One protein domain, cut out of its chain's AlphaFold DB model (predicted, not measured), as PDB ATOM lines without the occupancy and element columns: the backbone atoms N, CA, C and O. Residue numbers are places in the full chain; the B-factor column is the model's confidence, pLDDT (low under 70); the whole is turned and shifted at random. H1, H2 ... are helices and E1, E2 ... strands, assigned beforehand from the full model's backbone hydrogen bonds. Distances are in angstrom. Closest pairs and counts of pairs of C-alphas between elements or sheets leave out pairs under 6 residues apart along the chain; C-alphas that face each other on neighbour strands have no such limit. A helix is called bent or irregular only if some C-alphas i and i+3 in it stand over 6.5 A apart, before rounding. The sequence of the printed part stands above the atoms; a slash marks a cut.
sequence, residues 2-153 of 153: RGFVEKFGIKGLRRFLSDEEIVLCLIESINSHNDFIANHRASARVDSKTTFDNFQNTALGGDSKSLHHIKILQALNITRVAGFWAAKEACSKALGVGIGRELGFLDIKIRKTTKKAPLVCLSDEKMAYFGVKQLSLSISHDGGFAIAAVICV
ATOM      1  N   ARG A   2      17.787  47.880 -44.359       88.50
ATOM      2  CA  ARG A   2      16.363  48.295 -44.291       88.50
ATOM      3  C   ARG A   2      15.504  47.823 -45.479       88.50
ATOM      4  O   ARG A   2      14.564  47.070 -45.265       88.50
ATOM      5  N   GLY A   3      15.899  48.146 -46.714       88.88
ATOM      6  CA  GLY A   3      15.143  47.733 -47.907       88.88
ATOM      7  C   GLY A   3      15.026  46.212 -48.095       88.88
ATOM      8  O   GLY A   3      14.042  45.731 -48.649       88.88
ATOM      9  N   PHE A   4      15.984  45.424 -47.586       90.06
ATOM     10  CA  PHE A   4      15.875  43.961 -47.582       90.06
ATOM     11  C   PHE A   4      14.764  43.497 -46.631       90.06
ATOM     12  O   PHE A   4      13.942  42.662 -47.002       90.06
ATOM     13  N   VAL A   5      14.725  44.056 -45.419       88.81
ATOM     14  CA  VAL A   5      13.710  43.733 -44.406       88.81
ATOM     15  C   VAL A   5      12.317  44.142 -44.882       88.81
ATOM     16  O   VAL A   5      11.380  43.369 -44.731       88.81
ATOM     17  N   GLU A   6      12.183  45.303 -45.519       86.56
ATOM     18  CA  GLU A   6      10.910  45.767 -46.090       86.56
ATOM     19  C   GLU A   6      10.426  44.864 -47.232       86.56
ATOM     20  O   GLU A   6       9.240  44.557 -47.317       86.56
ATOM     21  N   LYS A   7      11.341  44.383 -48.084       87.62
ATOM     22  CA  LYS A   7      11.000  43.540 -49.238       87.62
ATOM     23  C   LYS A   7      10.705  42.084 -48.874       87.62
ATOM     24  O   LYS A   7       9.825  41.472 -49.472       87.62
ATOM     25  N   PHE A   8      11.470  41.500 -47.952       89.00
ATOM     26  CA  PHE A   8      11.434  40.056 -47.679       89.00
ATOM     27  C   PHE A   8      10.912  39.695 -46.283       89.00
ATOM     28  O   PHE A   8      10.662  38.516 -46.007       89.00
ATOM     29  N   GLY A   9      10.753  40.682 -45.400       87.50
ATOM     30  CA  GLY A   9      10.257  40.506 -44.041       87.50
ATOM     31  C   GLY A   9      11.057  39.492 -43.221       87.50
ATOM     32  O   GLY A   9      12.225  39.190 -43.484       87.50
ATOM     33  N   ILE A  10      10.382  38.904 -42.232       86.19
ATOM     34  CA  ILE A  10      10.962  37.871 -41.358       86.19
ATOM     35  C   ILE A  10      11.392  36.626 -42.145       86.19
ATOM     36  O   ILE A  10      12.404  36.008 -41.817       86.19
ATOM     37  N   LYS A  11      10.676  36.268 -43.221       88.75
ATOM     38  CA  LYS A  11      11.039  35.123 -44.071       88.75
ATOM     39  C   LYS A  11      12.415  35.316 -44.717       88.75
ATOM     40  O   LYS A  11      13.176  34.359 -44.818       88.75
ATOM     41  N   GLY A  12      12.744  36.543 -45.124       92.00
ATOM     42  CA  GLY A  12      14.077  36.899 -45.608       92.00
ATOM     43  C   GLY A  12      15.141  36.792 -44.522       92.00
ATOM     44  O   GLY A  12      16.196  36.208 -44.758       92.00
ATOM     45  N   LEU A  13      14.851  37.303 -43.322       93.62
ATOM     46  CA  LEU A  13      15.776  37.240 -42.185       93.62
ATOM     47  C   LEU A  13      16.109  35.805 -41.782       93.62
ATOM     48  O   LEU A  13      17.274  35.496 -41.560       93.62
ATOM     49  N   ARG A  14      15.120  34.906 -41.788       94.81
ATOM     50  CA  ARG A  14      15.302  33.479 -41.475       94.81
ATOM     51  C   ARG A  14      16.239  32.734 -42.423       94.81
ATOM     52  O   ARG A  14      16.641  31.616 -42.125       94.81
ATOM     53  N   ARG A  15      16.624  33.334 -43.555       95.94
ATOM     54  CA  ARG A  15      17.668  32.766 -44.420       95.94
ATOM     55  C   ARG A  15      19.067  32.893 -43.817       95.94
ATOM     56  O   ARG A  15      19.960  32.181 -44.262       95.94
ATOM     57  N   PHE A  16      19.266  33.791 -42.848       96.88
ATOM     58  CA  PHE A  16      20.578  34.017 -42.242       96.88
ATOM     59  C   PHE A  16      20.582  34.249 -40.727       96.88
ATOM     60  O   PHE A  16      21.647  34.163 -40.120       96.88
ATOM     61  N   LEU A  17      19.435  34.500 -40.100       96.06
ATOM     62  CA  LEU A  17      19.276  34.619 -38.652       96.06
ATOM     63  C   LEU A  17      18.381  33.500 -38.118       96.06
ATOM     64  O   LEU A  17      17.357  33.190 -38.726       96.06
ATOM     65  N   SER A  18      18.740  32.927 -36.971       93.69
ATOM     66  CA  SER A  18      17.823  32.096 -36.189       93.69
ATOM     67  C   SER A  18      16.766  32.956 -35.495       93.69
ATOM     68  O   SER A  18      16.911  34.176 -35.382       93.69
ATOM     69  N   ASP A  19      15.699  32.328 -35.004       89.62
ATOM     70  CA  ASP A  19      14.637  33.050 -34.301       89.62
ATOM     71  C   ASP A  19      15.169  33.743 -33.031       89.62
ATOM     72  O   ASP A  19      14.791  34.879 -32.744       89.62
ATOM     73  N   GLU A  20      16.133  33.140 -32.331       88.56
ATOM     74  CA  GLU A  20      16.799  33.762 -31.180       88.56
ATOM     75  C   GLU A  20      17.570  35.028 -31.583       88.56
ATOM     76  O   GLU A  20      17.528  36.044 -30.885       88.56
ATOM     77  N   GLU A  21      18.252  35.007 -32.729       93.69
ATOM     78  CA  GLU A  21      18.995  36.160 -33.246       93.69
ATOM     79  C   GLU A  21      18.061  37.275 -33.731       93.69
ATOM     80  O   GLU A  21      18.343  38.459 -33.518       93.69
ATOM     81  N   ILE A  22      16.925  36.918 -34.335       91.25
ATOM     82  CA  ILE A  22      15.869  37.874 -34.691       91.25
ATOM     83  C   ILE A  22      15.327  38.539 -33.422       91.25
ATOM     84  O   ILE A  22      15.202  39.763 -33.377       91.25
ATOM     85  N   VAL A  23      15.094  37.771 -32.356       87.12
ATOM     86  CA  VAL A  23      14.674  38.315 -31.059       87.12
ATOM     87  C   VAL A  23      15.738  39.247 -30.466       87.12
ATOM     88  O   VAL A  23      15.403  40.341 -30.012       87.12
ATOM     89  N   LEU A  24      17.031  38.926 -30.566       88.19
ATOM     90  CA  LEU A  24      18.106  39.857 -30.180       88.19
ATOM     91  C   LEU A  24      18.080  41.172 -30.989       88.19
ATOM     92  O   LEU A  24      18.439  42.236 -30.467       88.19
ATOM     93  N   CYS A  25      17.631  41.128 -32.245       89.88
ATOM     94  CA  CYS A  25      17.415  42.313 -33.081       89.88
ATOM     95  C   CYS A  25      16.193  43.143 -32.662       89.88
ATOM     96  O   CYS A  25      16.153  44.332 -32.973       89.88
ATOM     97  N   LEU A  26      15.254  42.572 -31.906       84.88
ATOM     98  CA  LEU A  26      14.076  43.262 -31.363       84.88
ATOM     99  C   LEU A  26      14.317  43.846 -29.958       84.88
ATOM    100  O   LEU A  26      13.826  44.929 -29.646       84.88
ATOM    101  N   ILE A  27      15.106  43.165 -29.115       71.44
ATOM    102  CA  ILE A  27      15.223  43.445 -27.668       71.44
ATOM    103  C   ILE A  27      15.693  44.873 -27.322       71.44
ATOM    104  O   ILE A  27      15.312  45.401 -26.277       71.44
ATOM    105  N   GLU A  28      16.503  45.546 -28.146       62.06
ATOM    106  CA  GLU A  28      16.917  46.923 -27.802       62.06
ATOM    107  C   GLU A  28      15.838  47.976 -28.051       62.06
ATOM    108  O   GLU A  28      15.769  48.922 -27.273       62.06
ATOM    109  N   SER A  29      14.933  47.783 -29.017       55.59
ATOM    110  CA  SER A  29      13.791  48.695 -29.192       55.59
ATOM    111  C   SER A  29      12.867  48.684 -27.968       55.59
ATOM    112  O   SER A  29      12.286  49.706 -27.624       55.59
ATOM    113  N   ILE A  30      12.777  47.546 -27.271       54.06
ATOM    114  CA  ILE A  30      11.959  47.387 -26.060       54.06
ATOM    115  C   ILE A  30      12.651  48.018 -24.845       54.06
ATOM    116  O   ILE A  30      12.006  48.712 -24.064       54.06
ATOM    117  N   ASN A  31      13.968  47.830 -24.698       52.81
ATOM    118  CA  ASN A  31      14.716  48.423 -23.585       52.81
ATOM    119  C   ASN A  31      14.800  49.953 -23.686       52.81
ATOM    120  O   ASN A  31      14.556  50.613 -22.689       52.81
ATOM    121  N   SER A  32      15.035  50.532 -24.870       50.12
ATOM    122  CA  SER A  32      15.045  51.996 -25.031       50.12
ATOM    123  C   SER A  32      13.674  52.638 -24.781       50.12
ATOM    124  O   SER A  32      13.607  53.756 -24.275       50.12
ATOM    125  N   HIS A  33      12.576  51.939 -25.093       49.72
ATOM    126  CA  HIS A  33      11.224  52.410 -24.781       49.72
ATOM    127  C   HIS A  33      10.913  52.294 -23.280       49.72
ATOM    128  O   HIS A  33      10.356  53.218 -22.690       49.72
ATOM    129  N   ASN A  34      11.337  51.202 -22.639       47.69
ATOM    130  CA  ASN A  34      11.197  51.027 -21.195       47.69
ATOM    131  C   ASN A  34      12.083  51.984 -20.395       47.69
ATOM    132  O   ASN A  34      11.621  52.449 -19.368       47.69
ATOM    133  N   ASP A  35      13.289  52.324 -20.854       48.38
ATOM    134  CA  ASP A  35      14.160  53.315 -20.205       48.38
ATOM    135  C   ASP A  35      13.572  54.740 -20.325       48.38
ATOM    136  O   ASP A  35      13.623  55.524 -19.376       48.38
ATOM    137  N   PHE A  36      12.918  55.064 -21.451       49.41
ATOM    138  CA  PHE A  36      12.164  56.316 -21.627       49.41
ATOM    139  C   PHE A  36      10.955  56.413 -20.674       49.41
ATOM    140  O   PHE A  36      10.737  57.450 -20.043       49.41
ATOM    141  N   ILE A  37      10.202  55.317 -20.517       50.06
ATOM    142  CA  ILE A  37       9.100  55.197 -19.544       50.06
ATOM    143  C   ILE A  37       9.639  55.150 -18.097       50.06
ATOM    144  O   ILE A  37       9.011  55.704 -17.195       50.06
ATOM    145  N   ALA A  38      10.812  54.547 -17.862       50.00
ATOM    146  CA  ALA A  38      11.435  54.373 -16.545       50.00
ATOM    147  C   ALA A  38      11.872  55.694 -15.910       50.00
ATOM    148  O   ALA A  38      11.786  55.844 -14.693       50.00
ATOM    149  N   ASN A  39      12.237  56.684 -16.730       47.94
ATOM    150  CA  ASN A  39      12.440  58.059 -16.274       47.94
ATOM    151  C   ASN A  39      11.140  58.741 -15.788       47.94
ATOM    152  O   ASN A  39      11.207  59.846 -15.260       47.94
ATOM    153  N   HIS A  40       9.973  58.093 -15.932       50.44
ATOM    154  CA  HIS A  40       8.673  58.598 -15.477       50.44
ATOM    155  C   HIS A  40       7.912  57.661 -14.514       50.44
ATOM    156  O   HIS A  40       7.072  58.164 -13.772       50.44
ATOM    157  N   ARG A  41       8.185  56.343 -14.457       42.03
ATOM    158  CA  ARG A  41       7.728  55.404 -13.397       42.03
ATOM    159  C   ARG A  41       8.653  54.182 -13.286       42.03
ATOM    160  O   ARG A  41       9.097  53.662 -14.300       42.03
ATOM    161  N   ALA A  42       8.877  53.678 -12.066       43.03
ATOM    162  CA  ALA A  42       9.648  52.455 -11.794       43.03
ATOM    163  C   ALA A  42       9.174  51.260 -12.654       43.03
ATOM    164  O   ALA A  42       7.971  51.017 -12.736       43.03
ATOM    165  N   SER A  43      10.095  50.516 -13.285       49.28
ATOM    166  CA  SER A  43       9.744  49.449 -14.241       49.28
ATOM    167  C   SER A  43      10.364  48.082 -13.932       49.28
ATOM    168  O   SER A  43      11.499  47.973 -13.463       49.28
ATOM    169  N   ALA A  44       9.601  47.037 -14.270       45.94
ATOM    170  CA  ALA A  44      10.014  45.643 -14.351       45.94
ATOM    171  C   ALA A  44      10.717  45.365 -15.696       45.94
ATOM    172  O   ALA A  44      10.244  45.734 -16.771       45.94
ATOM    173  N   ARG A  45      11.868  44.690 -15.637       46.50
ATOM    174  CA  ARG A  45      12.711  44.339 -16.789       46.50
ATOM    175  C   ARG A  45      12.024  43.249 -17.625       46.50
ATOM    176  O   ARG A  45      11.789  42.162 -17.109       46.50
ATOM    177  N   VAL A  46      11.728  43.508 -18.901       53.69
ATOM    178  CA  VAL A  46      11.208  42.473 -19.818       53.69
ATOM    179  C   VAL A  46      12.360  41.545 -20.206       53.69
ATOM    180  O   VAL A  46      13.368  41.999 -20.752       53.69
ATOM    181  N   ASP A  47      12.240  40.257 -19.896       55.25
ATOM    182  CA  ASP A  47      13.278  39.270 -20.188       55.25
ATOM    183  C   ASP A  47      13.201  38.730 -21.634       55.25
ATOM    184  O   ASP A  47      12.225  38.907 -22.376       55.25
ATOM    185  N   SER A  48      14.287  38.088 -22.073       57.25
ATOM    186  CA  SER A  48      14.388  37.505 -23.415       57.25
ATOM    187  C   SER A  48      13.368  36.391 -23.649       57.25
ATOM    188  O   SER A  48      12.974  36.181 -24.791       57.25
ATOM    189  N   LYS A  49      12.931  35.706 -22.583       56.25
ATOM    190  CA  LYS A  49      11.960  34.609 -22.634       56.25
ATOM    191  C   LYS A  49      10.555  35.131 -22.946       56.25
ATOM    192  O   LYS A  49       9.970  34.722 -23.934       56.25
ATOM    193  N   THR A  50      10.097  36.150 -22.227       61.19
ATOM    194  CA  THR A  50       8.829  36.854 -22.469       61.19
ATOM    195  C   THR A  50       8.792  37.480 -23.864       61.19
ATOM    196  O   THR A  50       7.779  37.439 -24.559       61.19
ATOM    197  N   THR A  51       9.916  38.049 -24.314       60.88
ATOM    198  CA  THR A  51      10.028  38.608 -25.672       60.88
ATOM    199  C   THR A  51       9.938  37.516 -26.740       60.88
ATOM    200  O   THR A  51       9.296  37.719 -27.769       60.88
ATOM    201  N   PHE A  52      10.562  36.363 -26.497       61.19
ATOM    202  CA  PHE A  52      10.525  35.209 -27.389       61.19
ATOM    203  C   PHE A  52       9.127  34.584 -27.453       61.19
ATOM    204  O   PHE A  52       8.625  34.371 -28.551       61.19
ATOM    205  N   ASP A  53       8.463  34.397 -26.314       57.66
ATOM    206  CA  ASP A  53       7.100  33.859 -26.239       57.66
ATOM    207  C   ASP A  53       6.109  34.789 -26.963       57.66
ATOM    208  O   ASP A  53       5.300  34.346 -27.778       57.66
ATOM    209  N   ASN A  54       6.234  36.109 -26.771       62.09
ATOM    210  CA  ASN A  54       5.449  37.097 -27.513       62.09
ATOM    211  C   ASN A  54       5.764  37.087 -29.016       62.09
ATOM    212  O   ASN A  54       4.848  37.204 -29.833       62.09
ATOM    213  N   PHE A  55       7.035  36.930 -29.402       63.34
ATOM    214  CA  PHE A  55       7.430  36.801 -30.804       63.34
ATOM    215  C   PHE A  55       6.843  35.536 -31.430       63.34
ATOM    216  O   PHE A  55       6.264  35.629 -32.507       63.34
ATOM    217  N   GLN A  56       6.922  34.383 -30.765       60.62
ATOM    218  CA  GLN A  56       6.351  33.132 -31.259       60.62
ATOM    219  C   GLN A  56       4.830  33.230 -31.389       60.62
ATOM    220  O   GLN A  56       4.303  32.987 -32.473       60.62
ATOM    221  N   ASN A  57       4.138  33.692 -30.347       57.69
ATOM    222  CA  ASN A  57       2.682  33.858 -30.362       57.69
ATOM    223  C   ASN A  57       2.213  34.834 -31.460       57.69
ATOM    224  O   ASN A  57       1.156  34.635 -32.054       57.69
ATOM    225  N   THR A  58       3.011  35.861 -31.782       56.50
ATOM    226  CA  THR A  58       2.656  36.896 -32.773       56.50
ATOM    227  C   THR A  58       3.115  36.565 -34.201       56.50
ATOM    228  O   THR A  58       2.453  36.942 -35.165       56.50
ATOM    229  N   ALA A  59       4.253  35.887 -34.371       52.66
ATOM    230  CA  ALA A  59       4.830  35.555 -35.677       52.66
ATOM    231  C   ALA A  59       4.349  34.199 -36.224       52.66
ATOM    232  O   ALA A  59       4.483  33.962 -37.427       52.66
ATOM    233  N   LEU A  60       3.820  33.316 -35.364       49.91
ATOM    234  CA  LEU A  60       3.348  31.971 -35.720       49.91
ATOM    235  C   LEU A  60       1.817  31.798 -35.588       49.91
ATOM    236  O   LEU A  60       1.290  30.798 -36.071       49.91
ATOM    237  N   GLY A  61       1.093  32.759 -34.995       47.19
ATOM    238  CA  GLY A  61      -0.371  32.740 -34.870       47.19
ATOM    239  C   GLY A  61      -1.100  33.180 -36.149       47.19
ATOM    240  O   GLY A  61      -0.819  34.238 -36.711       47.19
ATOM    241  N   GLY A  62      -2.027  32.350 -36.629       48.88
ATOM    242  CA  GLY A  62      -2.786  32.557 -37.863       48.88
ATOM    243  C   GLY A  62      -3.743  33.762 -37.856       48.88
ATOM    244  O   GLY A  62      -4.320  34.125 -36.840       48.88
ATOM    245  N   ASP A  63      -3.908  34.330 -39.053       44.31
ATOM    246  CA  ASP A  63      -5.053  35.101 -39.570       44.31
ATOM    247  C   ASP A  63      -5.310  36.572 -39.181       44.31
ATOM    248  O   ASP A  63      -6.193  37.193 -39.765       44.31
ATOM    249  N   SER A  64      -4.413  37.224 -38.432       45.75
ATOM    250  CA  SER A  64      -4.385  38.706 -38.275       45.75
ATOM    251  C   SER A  64      -3.212  39.369 -39.037       45.75
ATOM    252  O   SER A  64      -2.486  40.219 -38.517       45.75
ATOM    253  N   LYS A  65      -2.964  38.910 -40.274       52.66
ATOM    254  CA  LYS A  65      -1.627  38.784 -40.907       52.66
ATOM    255  C   LYS A  65      -0.872  40.039 -41.400       52.66
ATOM    256  O   LYS A  65       0.281  39.877 -41.792       52.66
ATOM    257  N   SER A  66      -1.399  41.267 -41.379       55.94
ATOM    258  CA  SER A  66      -0.651  42.438 -41.910       55.94
ATOM    259  C   SER A  66      -0.099  43.369 -40.826       55.94
ATOM    260  O   SER A  66       1.099  43.655 -40.799       55.94
ATOM    261  N   LEU A  67      -0.939  43.814 -39.891       51.12
ATOM    262  CA  LEU A  67      -0.587  44.899 -38.971       51.12
ATOM    263  C   LEU A  67       0.448  44.484 -37.912       51.12
ATOM    264  O   LEU A  67       1.347  45.258 -37.586       51.12
ATOM    265  N   HIS A  68       0.369  43.251 -37.405       59.94
ATOM    266  CA  HIS A  68       1.350  42.724 -36.448       59.94
ATOM    267  C   HIS A  68       2.714  42.467 -37.092       59.94
ATOM    268  O   HIS A  68       3.743  42.781 -36.496       59.94
ATOM    269  N   HIS A  69       2.727  41.970 -38.331       63.50
ATOM    270  CA  HIS A  69       3.963  41.778 -39.088       63.50
ATOM    271  C   HIS A  69       4.668  43.120 -39.319       63.50
ATOM    272  O   HIS A  69       5.861  43.242 -39.059       63.50
ATOM    273  N   ILE A  70       3.915  44.154 -39.711       63.06
ATOM    274  CA  ILE A  70       4.431  45.519 -39.889       63.06
ATOM    275  C   ILE A  70       5.019  46.063 -38.580       63.06
ATOM    276  O   ILE A  70       6.134  46.583 -38.593       63.06
ATOM    277  N   LYS A  71       4.333  45.886 -37.442       68.69
ATOM    278  CA  LYS A  71       4.839  46.321 -36.126       68.69
ATOM    279  C   LYS A  71       6.160  45.642 -35.749       68.69
ATOM    280  O   LYS A  71       7.072  46.315 -35.280       68.69
ATOM    281  N   ILE A  72       6.291  44.335 -35.987       71.62
ATOM    282  CA  ILE A  72       7.545  43.603 -35.734       71.62
ATOM    283  C   ILE A  72       8.669  44.145 -36.623       71.62
ATOM    284  O   ILE A  72       9.767  44.404 -36.132       71.62
ATOM    285  N   LEU A  73       8.407  44.353 -37.917       75.12
ATOM    286  CA  LEU A  73       9.419  44.868 -38.842       75.12
ATOM    287  C   LEU A  73       9.856  46.299 -38.492       75.12
ATOM    288  O   LEU A  73      11.037  46.615 -38.616       75.12
ATOM    289  N   GLN A  74       8.938  47.140 -38.007       77.50
ATOM    290  CA  GLN A  74       9.243  48.488 -37.516       77.50
ATOM    291  C   GLN A  74      10.071  48.474 -36.225       77.50
ATOM    292  O   GLN A  74      10.901  49.357 -36.024       77.50
ATOM    293  N   ALA A  75       9.872  47.472 -35.367       82.25
ATOM    294  CA  ALA A  75      10.602  47.329 -34.111       82.25
ATOM    295  C   ALA A  75      12.016  46.741 -34.281       82.25
ATOM    296  O   ALA A  75      12.802  46.768 -33.331       82.25
ATOM    297  N   LEU A  76      12.368  46.211 -35.457       88.06
ATOM    298  CA  LEU A  76      13.697  45.650 -35.701       88.06
ATOM    299  C   LEU A  76      14.782  46.726 -35.674       88.06
ATOM    300  O   LEU A  76      14.765  47.693 -36.438       88.06
ATOM    301  N   ASN A  77      15.819  46.483 -34.877       91.50
ATOM    302  CA  ASN A  77      17.049  47.252 -34.956       91.50
ATOM    303  C   ASN A  77      17.834  46.839 -36.212       91.50
ATOM    304  O   ASN A  77      18.604  45.876 -36.212       91.50
ATOM    305  N   ILE A  78      17.625  47.585 -37.299       92.44
ATOM    306  CA  ILE A  78      18.239  47.334 -38.611       92.44
ATOM    307  C   ILE A  78      19.770  47.319 -38.541       92.44
ATOM    308  O   ILE A  78      20.410  46.538 -39.249       92.44
ATOM    309  N   THR A  79      20.357  48.146 -37.681       93.25
ATOM    310  CA  THR A  79      21.805  48.222 -37.507       93.25
ATOM    311  C   THR A  79      22.358  46.934 -36.901       93.25
ATOM    312  O   THR A  79      23.369  46.414 -37.370       93.25
ATOM    313  N   ARG A  80      21.648  46.338 -35.936       93.06
ATOM    314  CA  ARG A  80      22.003  45.018 -35.397       93.06
ATOM    315  C   ARG A  80      21.850  43.911 -36.427       93.06
ATOM    316  O   ARG A  80      22.737  43.071 -36.517       93.06
ATOM    317  N   VAL A  81      20.780  43.929 -37.225       95.31
ATOM    318  CA  VAL A  81      20.605  42.961 -38.322       95.31
ATOM    319  C   VAL A  81      21.798  43.027 -39.283       95.31
ATOM    320  O   VAL A  81      22.353  41.992 -39.650       95.31
ATOM    321  N   ALA A  82      22.230  44.237 -39.654       96.56
ATOM    322  CA  ALA A  82      23.413  44.435 -40.491       96.56
ATOM    323  C   ALA A  82      24.699  43.938 -39.807       96.56
ATOM    324  O   ALA A  82      25.492  43.246 -40.440       96.56
ATOM    325  N   GLY A  83      24.879  44.226 -38.515       96.94
ATOM    326  CA  GLY A  83      26.026  43.758 -37.735       96.94
ATOM    327  C   GLY A  83      26.094  42.236 -37.606       96.94
ATOM    328  O   GLY A  83      27.172  41.663 -37.709       96.94
ATOM    329  N   PHE A  84      24.955  41.562 -37.442       97.44
ATOM    330  CA  PHE A  84      24.905  40.101 -37.380       97.44
ATOM    331  C   PHE A  84      25.233  39.463 -38.724       97.44
ATOM    332  O   PHE A  84      25.985  38.496 -38.776       97.44
ATOM    333  N   TRP A  85      24.725  40.035 -39.814       97.94
ATOM    334  CA  TRP A  85      25.109  39.605 -41.153       97.94
ATOM    335  C   TRP A  85      26.622  39.765 -41.380       97.94
ATOM    336  O   TRP A  85      27.287  38.800 -41.754       97.94
ATOM    337  N   ALA A  86      27.182  40.932 -41.038       98.31
ATOM    338  CA  ALA A  86      28.618  41.197 -41.135       98.31
ATOM    339  C   ALA A  86      29.455  40.232 -40.276       98.31
ATOM    340  O   ALA A  86      30.481  39.736 -40.731       98.31
ATOM    341  N   ALA A  87      29.014  39.923 -39.055       98.50
ATOM    342  CA  ALA A  87      29.705  38.998 -38.158       98.50
ATOM    343  C   ALA A  87      29.746  37.564 -38.694       98.50
ATOM    344  O   ALA A  87      30.774  36.896 -38.578       98.50
ATOM    345  N   LYS A  88      28.657  37.093 -39.309       98.62
ATOM    346  CA  LYS A  88      28.610  35.754 -39.909       98.62
ATOM    347  C   LYS A  88      29.495  35.655 -41.151       98.62
ATOM    348  O   LYS A  88      30.249  34.697 -41.276       98.62
ATOM    349  N   GLU A  89      29.468  36.674 -42.007       98.62
ATOM    350  CA  GLU A  89      30.391  36.804 -43.144       98.62
ATOM    351  C   GLU A  89      31.862  36.866 -42.700       98.62
ATOM    352  O   GLU A  89      32.724  36.226 -43.296       98.62
ATOM    353  N   ALA A  90      32.170  37.619 -41.642       98.69
ATOM    354  CA  ALA A  90      33.529  37.712 -41.109       98.69
ATOM    355  C   ALA A  90      34.008  36.371 -40.534       98.69
ATOM    356  O   ALA A  90      35.144  35.976 -40.773       98.69
ATOM    357  N   CYS A  91      33.136  35.654 -39.821       98.62
ATOM    358  CA  CYS A  91      33.446  34.339 -39.265       98.62
ATOM    359  C   CYS A  91      33.762  33.322 -40.366       98.62
ATOM    360  O   CYS A  91      34.804  32.677 -40.322       98.62
ATOM    361  N   SER A  92      32.927  33.231 -41.402       98.56
ATOM    362  CA  SER A  92      33.166  32.277 -42.486       98.56
ATOM    363  C   SER A  92      34.434  32.570 -43.290       98.56
ATOM    364  O   SER A  92      35.095  31.647 -43.765       98.56
ATOM    365  N   LYS A  93      34.816  33.845 -43.400       98.44
ATOM    366  CA  LYS A  93      36.078  34.265 -44.022       98.44
ATOM    367  C   LYS A  93      37.292  34.011 -43.138       98.44
ATOM    368  O   LYS A  93      38.314  33.586 -43.662       98.44
ATOM    369  N   ALA A  94      37.186  34.220 -41.826       98.12
ATOM    370  CA  ALA A  94      38.254  33.875 -40.886       98.12
ATOM    371  C   ALA A  94      38.591  32.374 -40.945       98.12
ATOM    372  O   ALA A  94      39.749  31.997 -40.821       98.12
ATOM    373  N   LEU A  95      37.587  31.536 -41.226       97.94
ATOM    374  CA  LEU A  95      37.729  30.090 -41.419       97.94
ATOM    375  C   LEU A  95      38.131  29.678 -42.845       97.94
ATOM    376  O   LEU A  95      38.224  28.491 -43.134       97.94
ATOM    377  N   GLY A  96      38.351  30.637 -43.749       97.62
ATOM    378  CA  GLY A  96      38.868  30.391 -45.099       97.62
ATOM    379  C   GLY A  96      37.858  29.879 -46.131       97.62
ATOM    380  O   GLY A  96      38.250  29.650 -47.271       97.62
ATOM    381  N   VAL A  97      36.575  29.730 -45.781       97.94
ATOM    382  CA  VAL A  97      35.565  29.106 -46.666       97.94
ATOM    383  C   VAL A  97      34.541  30.083 -47.247       97.94
ATOM    384  O   VAL A  97      33.943  29.812 -48.286       97.94
ATOM    385  N   GLY A  98      34.331  31.236 -46.602       98.06
ATOM    386  CA  GLY A  98      33.207  32.119 -46.930       98.06
ATOM    387  C   GLY A  98      31.844  31.465 -46.646       98.06
ATOM    388  O   GLY A  98      31.759  30.314 -46.218       98.06
ATOM    389  N   ILE A  99      30.741  32.204 -46.822       98.31
ATOM    390  CA  ILE A  99      29.406  31.610 -46.645       98.31
ATOM    391  C   ILE A  99      29.112  30.680 -47.823       98.31
ATOM    392  O   ILE A  99      29.087  31.114 -48.974       98.31
ATOM    393  N   GLY A 100      28.835  29.409 -47.536       96.75
ATOM    394  CA  GLY A 100      28.627  28.412 -48.579       96.75
ATOM    395  C   GLY A 100      28.192  27.052 -48.052       96.75
ATOM    396  O   GLY A 100      27.571  26.942 -46.997       96.75
ATOM    397  N   ARG A 101      28.508  26.003 -48.817       96.06
ATOM    398  CA  ARG A 101      28.132  24.616 -48.499       96.06
ATOM    399  C   ARG A 101      28.799  24.105 -47.219       96.06
ATOM    400  O   ARG A 101      28.189  23.330 -46.491       96.06
ATOM    401  N   GLU A 102      30.041  24.512 -46.971       96.88
ATOM    402  CA  GLU A 102      30.829  24.054 -45.820       96.88
ATOM    403  C   GLU A 102      30.464  24.787 -44.530       96.88
ATOM    404  O   GLU A 102      30.525  24.199 -43.450       96.88
ATOM    405  N   LEU A 103      30.043  26.049 -44.635       98.31
ATOM    406  CA  LEU A 103      29.579  26.842 -43.508       98.31
ATOM    407  C   LEU A 103      28.494  27.823 -43.958       98.31
ATOM    408  O   LEU A 103      28.763  28.840 -44.603       98.31
ATOM    409  N   GLY A 104      27.249  27.510 -43.611       98.12
ATOM    410  CA  GLY A 104      26.103  28.366 -43.880       98.12
ATOM    411  C   GLY A 104      25.896  29.421 -42.794       98.12
ATOM    412  O   GLY A 104      26.375  29.303 -41.666       98.12
ATOM    413  N   PHE A 105      25.080  30.436 -43.086       98.25
ATOM    414  CA  PHE A 105      24.720  31.454 -42.090       98.25
ATOM    415  C   PHE A 105      24.115  30.871 -40.807       98.25
ATOM    416  O   PHE A 105      24.322  31.415 -39.726       98.25
ATOM    417  N   LEU A 106      23.322  29.804 -40.916       97.94
ATOM    418  CA  LEU A 106      22.643  29.217 -39.763       97.94
ATOM    419  C   LEU A 106      23.541  28.277 -38.951       97.94
ATOM    420  O   LEU A 106      23.170  27.980 -37.816       97.94
ATOM    421  N   ASP A 107      24.707  27.889 -39.471       98.12
ATOM    422  CA  ASP A 107      25.732  27.159 -38.713       98.12
ATOM    423  C   ASP A 107      26.458  28.089 -37.730       98.12
ATOM    424  O   ASP A 107      26.915  27.665 -36.672       98.12
ATOM    425  N   ILE A 108      26.517  29.381 -38.065       98.50
ATOM    426  CA  ILE A 108      27.134  30.432 -37.259       98.50
ATOM    427  C   ILE A 108      26.061  31.077 -36.386       98.50
ATOM    428  O   ILE A 108      25.103  31.664 -36.894       98.50
ATOM    429  N   LYS A 109      26.216  30.992 -35.066       97.88
ATOM    430  CA  LYS A 109      25.284  31.582 -34.097       97.88
ATOM    431  C   LYS A 109      25.912  32.771 -33.393       97.88
ATOM    432  O   LYS A 109      27.055  32.701 -32.955       97.88
ATOM    433  N   ILE A 110      25.141  33.834 -33.222       96.31
ATOM    434  CA  ILE A 110      25.526  35.001 -32.437       96.31
ATOM    435  C   ILE A 110      24.745  35.006 -31.130       96.31
ATOM    436  O   ILE A 110      23.516  34.939 -31.106       96.31
ATOM    437  N   ARG A 111      25.470  35.110 -30.019       91.94
ATOM    438  CA  ARG A 111      24.915  35.211 -28.665       91.94
ATOM    439  C   ARG A 111      25.391  36.500 -28.003       91.94
ATOM    440  O   ARG A 111      26.291  37.171 -28.500       91.94
ATOM    441  N   LYS A 112      24.789  36.860 -26.871       85.00
ATOM    442  CA  LYS A 112      25.275  37.941 -26.004       85.00
ATOM    443  C   LYS A 112      25.657  37.368 -24.643       85.00
ATOM    444  O   LYS A 112      24.950  36.520 -24.107       85.00
ATOM    445  N   THR A 113      26.758  37.852 -24.083       85.69
ATOM    446  CA  THR A 113      27.120  37.595 -22.681       85.69
ATOM    447  C   THR A 113      26.161  38.314 -21.727       85.69
ATOM    448  O   THR A 113      25.396  39.194 -22.129       85.69
ATOM    449  N   THR A 114      26.268  38.027 -20.428       81.12
ATOM    450  CA  THR A 114      25.585  38.789 -19.364       81.12
ATOM    451  C   THR A 114      25.952  40.278 -19.375       81.12
ATOM    452  O   THR A 114      25.124  41.122 -19.044       81.12
ATOM    453  N   LYS A 115      27.162  40.618 -19.842       80.44
ATOM    454  CA  LYS A 115      27.640  41.994 -20.056       80.44
ATOM    455  C   LYS A 115      27.249  42.572 -21.426       80.44
ATOM    456  O   LYS A 115      27.758  43.617 -21.812       80.44
ATOM    457  N   LYS A 116      26.360  41.905 -22.173       81.88
ATOM    458  CA  LYS A 116      25.870  42.275 -23.516       81.88
ATOM    459  C   LYS A 116      26.904  42.230 -24.653       81.88
ATOM    460  O   LYS A 116      26.528  42.515 -25.790       81.88
ATOM    461  N   ALA A 117      28.151  41.833 -24.391       85.44
ATOM    462  CA  ALA A 117      29.162  41.655 -25.436       85.44
ATOM    463  C   ALA A 117      28.769  40.514 -26.397       85.44
ATOM    464  O   ALA A 117      28.269  39.489 -25.910       85.44
ATOM    465  N   PRO A 118      28.961  40.670 -27.721       90.38
ATOM    466  CA  PRO A 118      28.616  39.645 -28.696       90.38
ATOM    467  C   PRO A 118      29.590  38.461 -28.632       90.38
ATOM    468  O   PRO A 118      30.786  38.633 -28.423       90.38
ATOM    469  N   LEU A 119      29.065  37.260 -28.849       94.06
ATOM    470  CA  LEU A 119      29.817  36.020 -29.007       94.06
ATOM    471  C   LEU A 119      29.437  35.390 -30.339       94.06
ATOM    472  O   LEU A 119      28.253  35.357 -30.671       94.06
ATOM    473  N   VAL A 120      30.418  34.861 -31.063       96.94
ATOM    474  CA  VAL A 120      30.185  33.983 -32.213       96.94
ATOM    475  C   VAL A 120      30.420  32.541 -31.782       96.94
ATOM    476  O   VAL A 120      31.380  32.246 -31.073       96.94
ATOM    477  N   CYS A 121      29.518  31.649 -32.166       96.12
ATOM    478  CA  CYS A 121      29.543  30.246 -31.784       96.12
ATOM    479  C   CYS A 121      29.297  29.366 -33.009       96.12
ATOM    480  O   CYS A 121      28.478  29.701 -33.869       96.12
ATOM    481  N   LEU A 122      29.963  28.218 -33.031       97.75
ATOM    482  CA  LEU A 122      29.705  27.102 -33.936       97.75
ATOM    483  C   LEU A 122      29.288  25.885 -33.102       97.75
ATOM    484  O   LEU A 122      29.451  25.895 -31.881       97.75
ATOM    485  N   SER A 123      28.744  24.849 -33.740       97.12
ATOM    486  CA  SER A 123      28.584  23.551 -33.076       97.12
ATOM    487  C   SER A 123      29.947  22.912 -32.805       97.12
ATOM    488  O   SER A 123      30.911  23.183 -33.522       97.12
ATOM    489  N   ASP A 124      30.013  22.016 -31.820       97.31
ATOM    490  CA  ASP A 124      31.244  21.279 -31.501       97.31
ATOM    491  C   ASP A 124      31.774  20.503 -32.717       97.31
ATOM    492  O   ASP A 124      32.974  20.488 -32.976       97.31
ATOM    493  N   GLU A 125      30.871  19.946 -33.532       97.50
ATOM    494  CA  GLU A 125      31.205  19.290 -34.801       97.50
ATOM    495  C   GLU A 125      31.910  20.242 -35.778       97.50
ATOM    496  O   GLU A 125      32.929  19.885 -36.365       97.50
ATOM    497  N   LYS A 126      31.410  21.474 -35.935       97.69
ATOM    498  CA  LYS A 126      32.022  22.476 -36.820       97.69
ATOM    499  C   LYS A 126      33.340  23.000 -36.254       97.69
ATOM    500  O   LYS A 126      34.282  23.176 -37.019       97.69
ATOM    501  N   MET A 127      33.434  23.209 -34.938       97.75
ATOM    502  CA  MET A 127      34.696  23.578 -34.280       97.75
ATOM    503  C   MET A 127      35.769  22.512 -34.536       97.75
ATOM    504  O   MET A 127      36.881  22.850 -34.937       97.75
ATOM    505  N   ALA A 128      35.415  21.228 -34.394       97.69
ATOM    506  CA  ALA A 128      36.306  20.108 -34.682       97.69
ATOM    507  C   ALA A 128      36.669  20.017 -36.173       97.69
ATOM    508  O   ALA A 128      37.843  19.860 -36.501       97.69
ATOM    509  N   TYR A 129      35.691  20.167 -37.072       97.69
ATOM    510  CA  TYR A 129      35.900  20.137 -38.523       97.69
ATOM    511  C   TYR A 129      36.894  21.204 -38.999       97.69
ATOM    512  O   TYR A 129      37.782  20.903 -39.791       97.69
ATOM    513  N   PHE A 130      36.778  22.435 -38.491       97.62
ATOM    514  CA  PHE A 130      37.688  23.531 -38.838       97.62
ATOM    515  C   PHE A 130      38.968  23.566 -37.988       97.62
ATOM    516  O   PHE A 130      39.825  24.414 -38.221       97.62
ATOM    517  N   GLY A 131      39.114  22.677 -36.999       97.25
ATOM    518  CA  GLY A 131      40.276  22.648 -36.107       97.25
ATOM    519  C   GLY A 131      40.418  23.892 -35.222       97.25
ATOM    520  O   GLY A 131      41.533  24.247 -34.847       97.25
ATOM    521  N   VAL A 132      39.307  24.556 -34.892       96.44
ATOM    522  CA  VAL A 132      39.286  25.813 -34.129       96.44
ATOM    523  C   VAL A 132      39.017  25.521 -32.661       96.44
ATOM    524  O   VAL A 132      38.136  24.733 -32.321       96.44
ATOM    525  N   LYS A 133      39.735  26.203 -31.773       95.44
ATOM    526  CA  LYS A 133      39.553  26.119 -30.318       95.44
ATOM    527  C   LYS A 133      38.773  27.306 -29.785       95.44
ATOM    528  O   LYS A 133      37.980  27.154 -28.857       95.44
ATOM    529  N   GLN A 134      38.993  28.487 -30.357       95.56
ATOM    530  CA  GLN A 134      38.357  29.707 -29.888       95.56
ATOM    531  C   GLN A 134      38.019  30.658 -31.030       95.56
ATOM    532  O   GLN A 134      38.780  30.825 -31.976       95.56
ATOM    533  N   LEU A 135      36.883  31.341 -30.884       96.88
ATOM    534  CA  LEU A 135      36.476  32.439 -31.747       96.88
ATOM    535  C   LEU A 135      36.253  33.697 -30.910       96.88
ATOM    536  O   LEU A 135      35.562  33.665 -29.890       96.88
ATOM    537  N   SER A 136      36.808  34.814 -31.366       96.81
ATOM    538  CA  SER A 136      36.542  36.147 -30.823       96.81
ATOM    539  C   SER A 136      35.828  36.993 -31.865       96.81
ATOM    540  O   SER A 136      36.168  36.934 -33.042       96.81
ATOM    541  N   LEU A 137      34.851  37.789 -31.431       97.69
ATOM    542  CA  LEU A 137      34.033  38.629 -32.301       97.69
ATOM    543  C   LEU A 137      34.004  40.066 -31.778       97.69
ATOM    544  O   LEU A 137      33.695  40.304 -30.612       97.69
ATOM    545  N   SER A 138      34.238  41.016 -32.678       97.25
ATOM    546  CA  SER A 138      33.940  42.433 -32.474       97.25
ATOM    547  C   SER A 138      32.998  42.922 -33.570       97.25
ATOM    548  O   SER A 138      33.164  42.560 -34.734       97.25
ATOM    549  N   ILE A 139      32.003  43.730 -33.202       96.44
ATOM    550  CA  ILE A 139      31.054  44.359 -34.127       96.44
ATOM    551  C   ILE A 139      31.033  45.854 -33.822       96.44
ATOM    552  O   ILE A 139      30.863  46.241 -32.668       96.44
ATOM    553  N   SER A 140      31.143  46.677 -34.860       95.31
ATOM    554  CA  SER A 140      30.924  48.120 -34.784       95.31
ATOM    555  C   SER A 140      29.965  48.563 -35.883       95.31
ATOM    556  O   SER A 140      29.812  47.892 -36.905       95.31
ATOM    557  N   HIS A 141      29.285  49.681 -35.669       93.19
ATOM    558  CA  HIS A 141      28.388  50.257 -36.655       93.19
ATOM    559  C   HIS A 141      28.322  51.775 -36.508       93.19
ATOM    560  O   HIS A 141      28.250  52.289 -35.393       93.19
ATOM    561  N   ASP A 142      28.294  52.483 -37.629       93.06
ATOM    562  CA  ASP A 142      28.124  53.934 -37.664       93.06
ATOM    563  C   ASP A 142      27.634  54.384 -39.045       93.06
ATOM    564  O   ASP A 142      27.883  53.709 -40.044       93.06
ATOM    565  N   GLY A 143      26.892  55.492 -39.112       88.25
ATOM    566  CA  GLY A 143      26.512  56.132 -40.380       88.25
ATOM    567  C   GLY A 143      25.757  55.244 -41.381       88.25
ATOM    568  O   GLY A 143      25.801  55.491 -42.581       88.25
ATOM    569  N   GLY A 144      25.083  54.186 -40.916       87.69
ATOM    570  CA  GLY A 144      24.400  53.213 -41.781       87.69
ATOM    571  C   GLY A 144      25.266  52.036 -42.252       87.69
ATOM    572  O   GLY A 144      24.768  51.175 -42.982       87.69
ATOM    573  N   PHE A 145      26.514  51.950 -41.794       90.94
ATOM    574  CA  PHE A 145      27.430  50.840 -42.039       90.94
ATOM    575  C   PHE A 145      27.574  49.961 -40.797       90.94
ATOM    576  O   PHE A 145      27.447  50.427 -39.666       90.94
ATOM    577  N   ALA A 146      27.857  48.679 -41.012       96.56
ATOM    578  CA  ALA A 146      28.222  47.744 -39.959       96.56
ATOM    579  C   ALA A 146      29.458  46.955 -40.391       96.56
ATOM    580  O   ALA A 146      29.540  46.498 -41.532       96.56
ATOM    581  N   ILE A 147      30.398  46.796 -39.469       97.50
ATOM    582  CA  ILE A 147      31.636  46.048 -39.648       97.50
ATOM    583  C   ILE A 147      31.755  45.009 -38.538       97.50
ATOM    584  O   ILE A 147      31.332  45.238 -37.403       97.50
ATOM    585  N   ALA A 148      32.348  43.868 -38.868       98.31
ATOM    586  CA  ALA A 148      32.706  42.862 -37.888       98.31
ATOM    587  C   ALA A 148      34.109  42.322 -38.161       98.31
ATOM    588  O   ALA A 148      34.517  42.188 -39.313       98.31
ATOM    589  N   ALA A 149      34.818  41.997 -37.085       98.25
ATOM    590  CA  ALA A 149      36.105  41.326 -37.119       98.25
ATOM    591  C   ALA A 149      36.012  40.034 -36.306       98.25
ATOM    592  O   ALA A 149      35.464  40.037 -35.198       98.25
ATOM    593  N   VAL A 150      36.545  38.948 -36.865       98.50
ATOM    594  CA  VAL A 150      36.612  37.641 -36.209       98.50
ATOM    595  C   VAL A 150      38.054  37.161 -36.188       98.50
ATOM    596  O   VAL A 150      38.747  37.236 -37.198       98.50
ATOM    597  N   ILE A 151      38.485  36.675 -35.026       97.31
ATOM    598  CA  ILE A 151      39.776  36.008 -34.832       97.31
ATOM    599  C   ILE A 151      39.481  34.571 -34.408       97.31
ATOM    600  O   ILE A 151      38.702  34.364 -33.474       97.31
ATOM    601  N   CYS A 152      40.096  33.603 -35.084       94.56
ATOM    602  CA  CYS A 152      40.047  32.183 -34.748       94.56
ATOM    603  C   CYS A 152      41.434  31.687 -34.315       94.56
ATOM    604  O   CYS A 152      42.432  32.046 -34.943       94.56
ATOM    605  N   VAL A 153      41.483  30.887 -33.245       90.25
ATOM    606  CA  VAL A 153      42.695  30.253 -32.681       90.25
ATOM    607  C   VAL A 153      42.458  28.763 -32.511       90.25
ATOM    608  O   VAL A 153      41.310  28.404 -32.151       90.25
TER     609      VAL A 153
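This is residues 2 to 153 of the 153 residues of a protein of Helicobacter typhlonius (UniProt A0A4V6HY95). Helix H5 runs through one half of the domain with the long hairpin E3 and E4 packed along it and the small hairpin E1 and E2 beside E3; at the start of H5, helices H1 to H4 form a loose, crossed cluster. H6 lies at the end away from that cluster, and residues 36 to 41 and 60 to 67 stick out from it. The printed part has 152 residues, with six named helices and four named strands in the order H1 H2 H3 H4 H5 E1 E2 H6 E3 E4. The class is mixed, helices and strands, with two antiparallel sheets of two strands each. The whole is compact, with a radius of gyration of the C-alphas of 16.7 A and spans of 49 by 36 by 31 A.

H1, residues 2 to 13, touches H4, residues 67 to 75, with residues 5 to 10 alone, at a steep tilt of 64 degrees; the closest C-alphas, Gly 9 and Leu 73, are 6.8 A apart. H2, residues 19 to 38, is the hub and has a kink of 32 degrees near residue 26. H2 touches H3, residues 48 to 60, with residues 20 to 27 alone, at a steep tilt of 63 degrees; the closest C-alphas, Val 23 and Phe 52, are 6.4 A apart. H2 and H4 only just touch, with 3 pairs of C-alphas within 8 A, the closest being Leu 26 and Ala 75 at 6.0 A. H2 touches H5, residues 78 to 94, with residues 22 to 25 alone; the closest C-alphas, Cys 25 and Arg 80, are 5.8 A apart. E1, residues 109 to 112, and E2, residues 118 to 121, are an antiparallel hairpin, with N 109 and O 121 within hydrogen-bond range at 2.9 A. H6, residues 124 to 129, touches no helix. E3, residues 135 to 142, and E4, residues 145 to 152, are an antiparallel hairpin, with N 138 and O 149 at 3.0 A. The closest C-alphas of H5 and E4, Ala 87 and Ala 148, are 4.9 A apart; those of E2 and E3, Leu 119 and Leu 137, 6.0 A. Every O i to N i+4 pair is within hydrogen-bond range in H3, H4, H5 and H6, but 6 of 8 in H1 and 13 of 16 in H2.

H1 begins at C-alpha 2 (16.363, 48.295, -44.291). H1 and H2 are irregular: C-alphas 7 and 10 are 9.7 A apart, and C-alphas 25 and 28 are 7.0 A apart. H2 is 27.9 A long, H3 17.4 A, and H5, from C-alpha 78 (18.239, 47.334, -38.611), 24.2 A. E3 is 23.8 A long, and E4, 23.7 A, ends at C-alpha 152 (40.047, 32.183, -34.748).

The C-alphas farthest apart, His 40 and Tyr 129, are 52.5 A apart. The printed part has no cut. The link from H5 to E1, residues 95 to 108, is long. The mean pLDDT of the printed part is 81.8, and residues 28 to 71 are under 70.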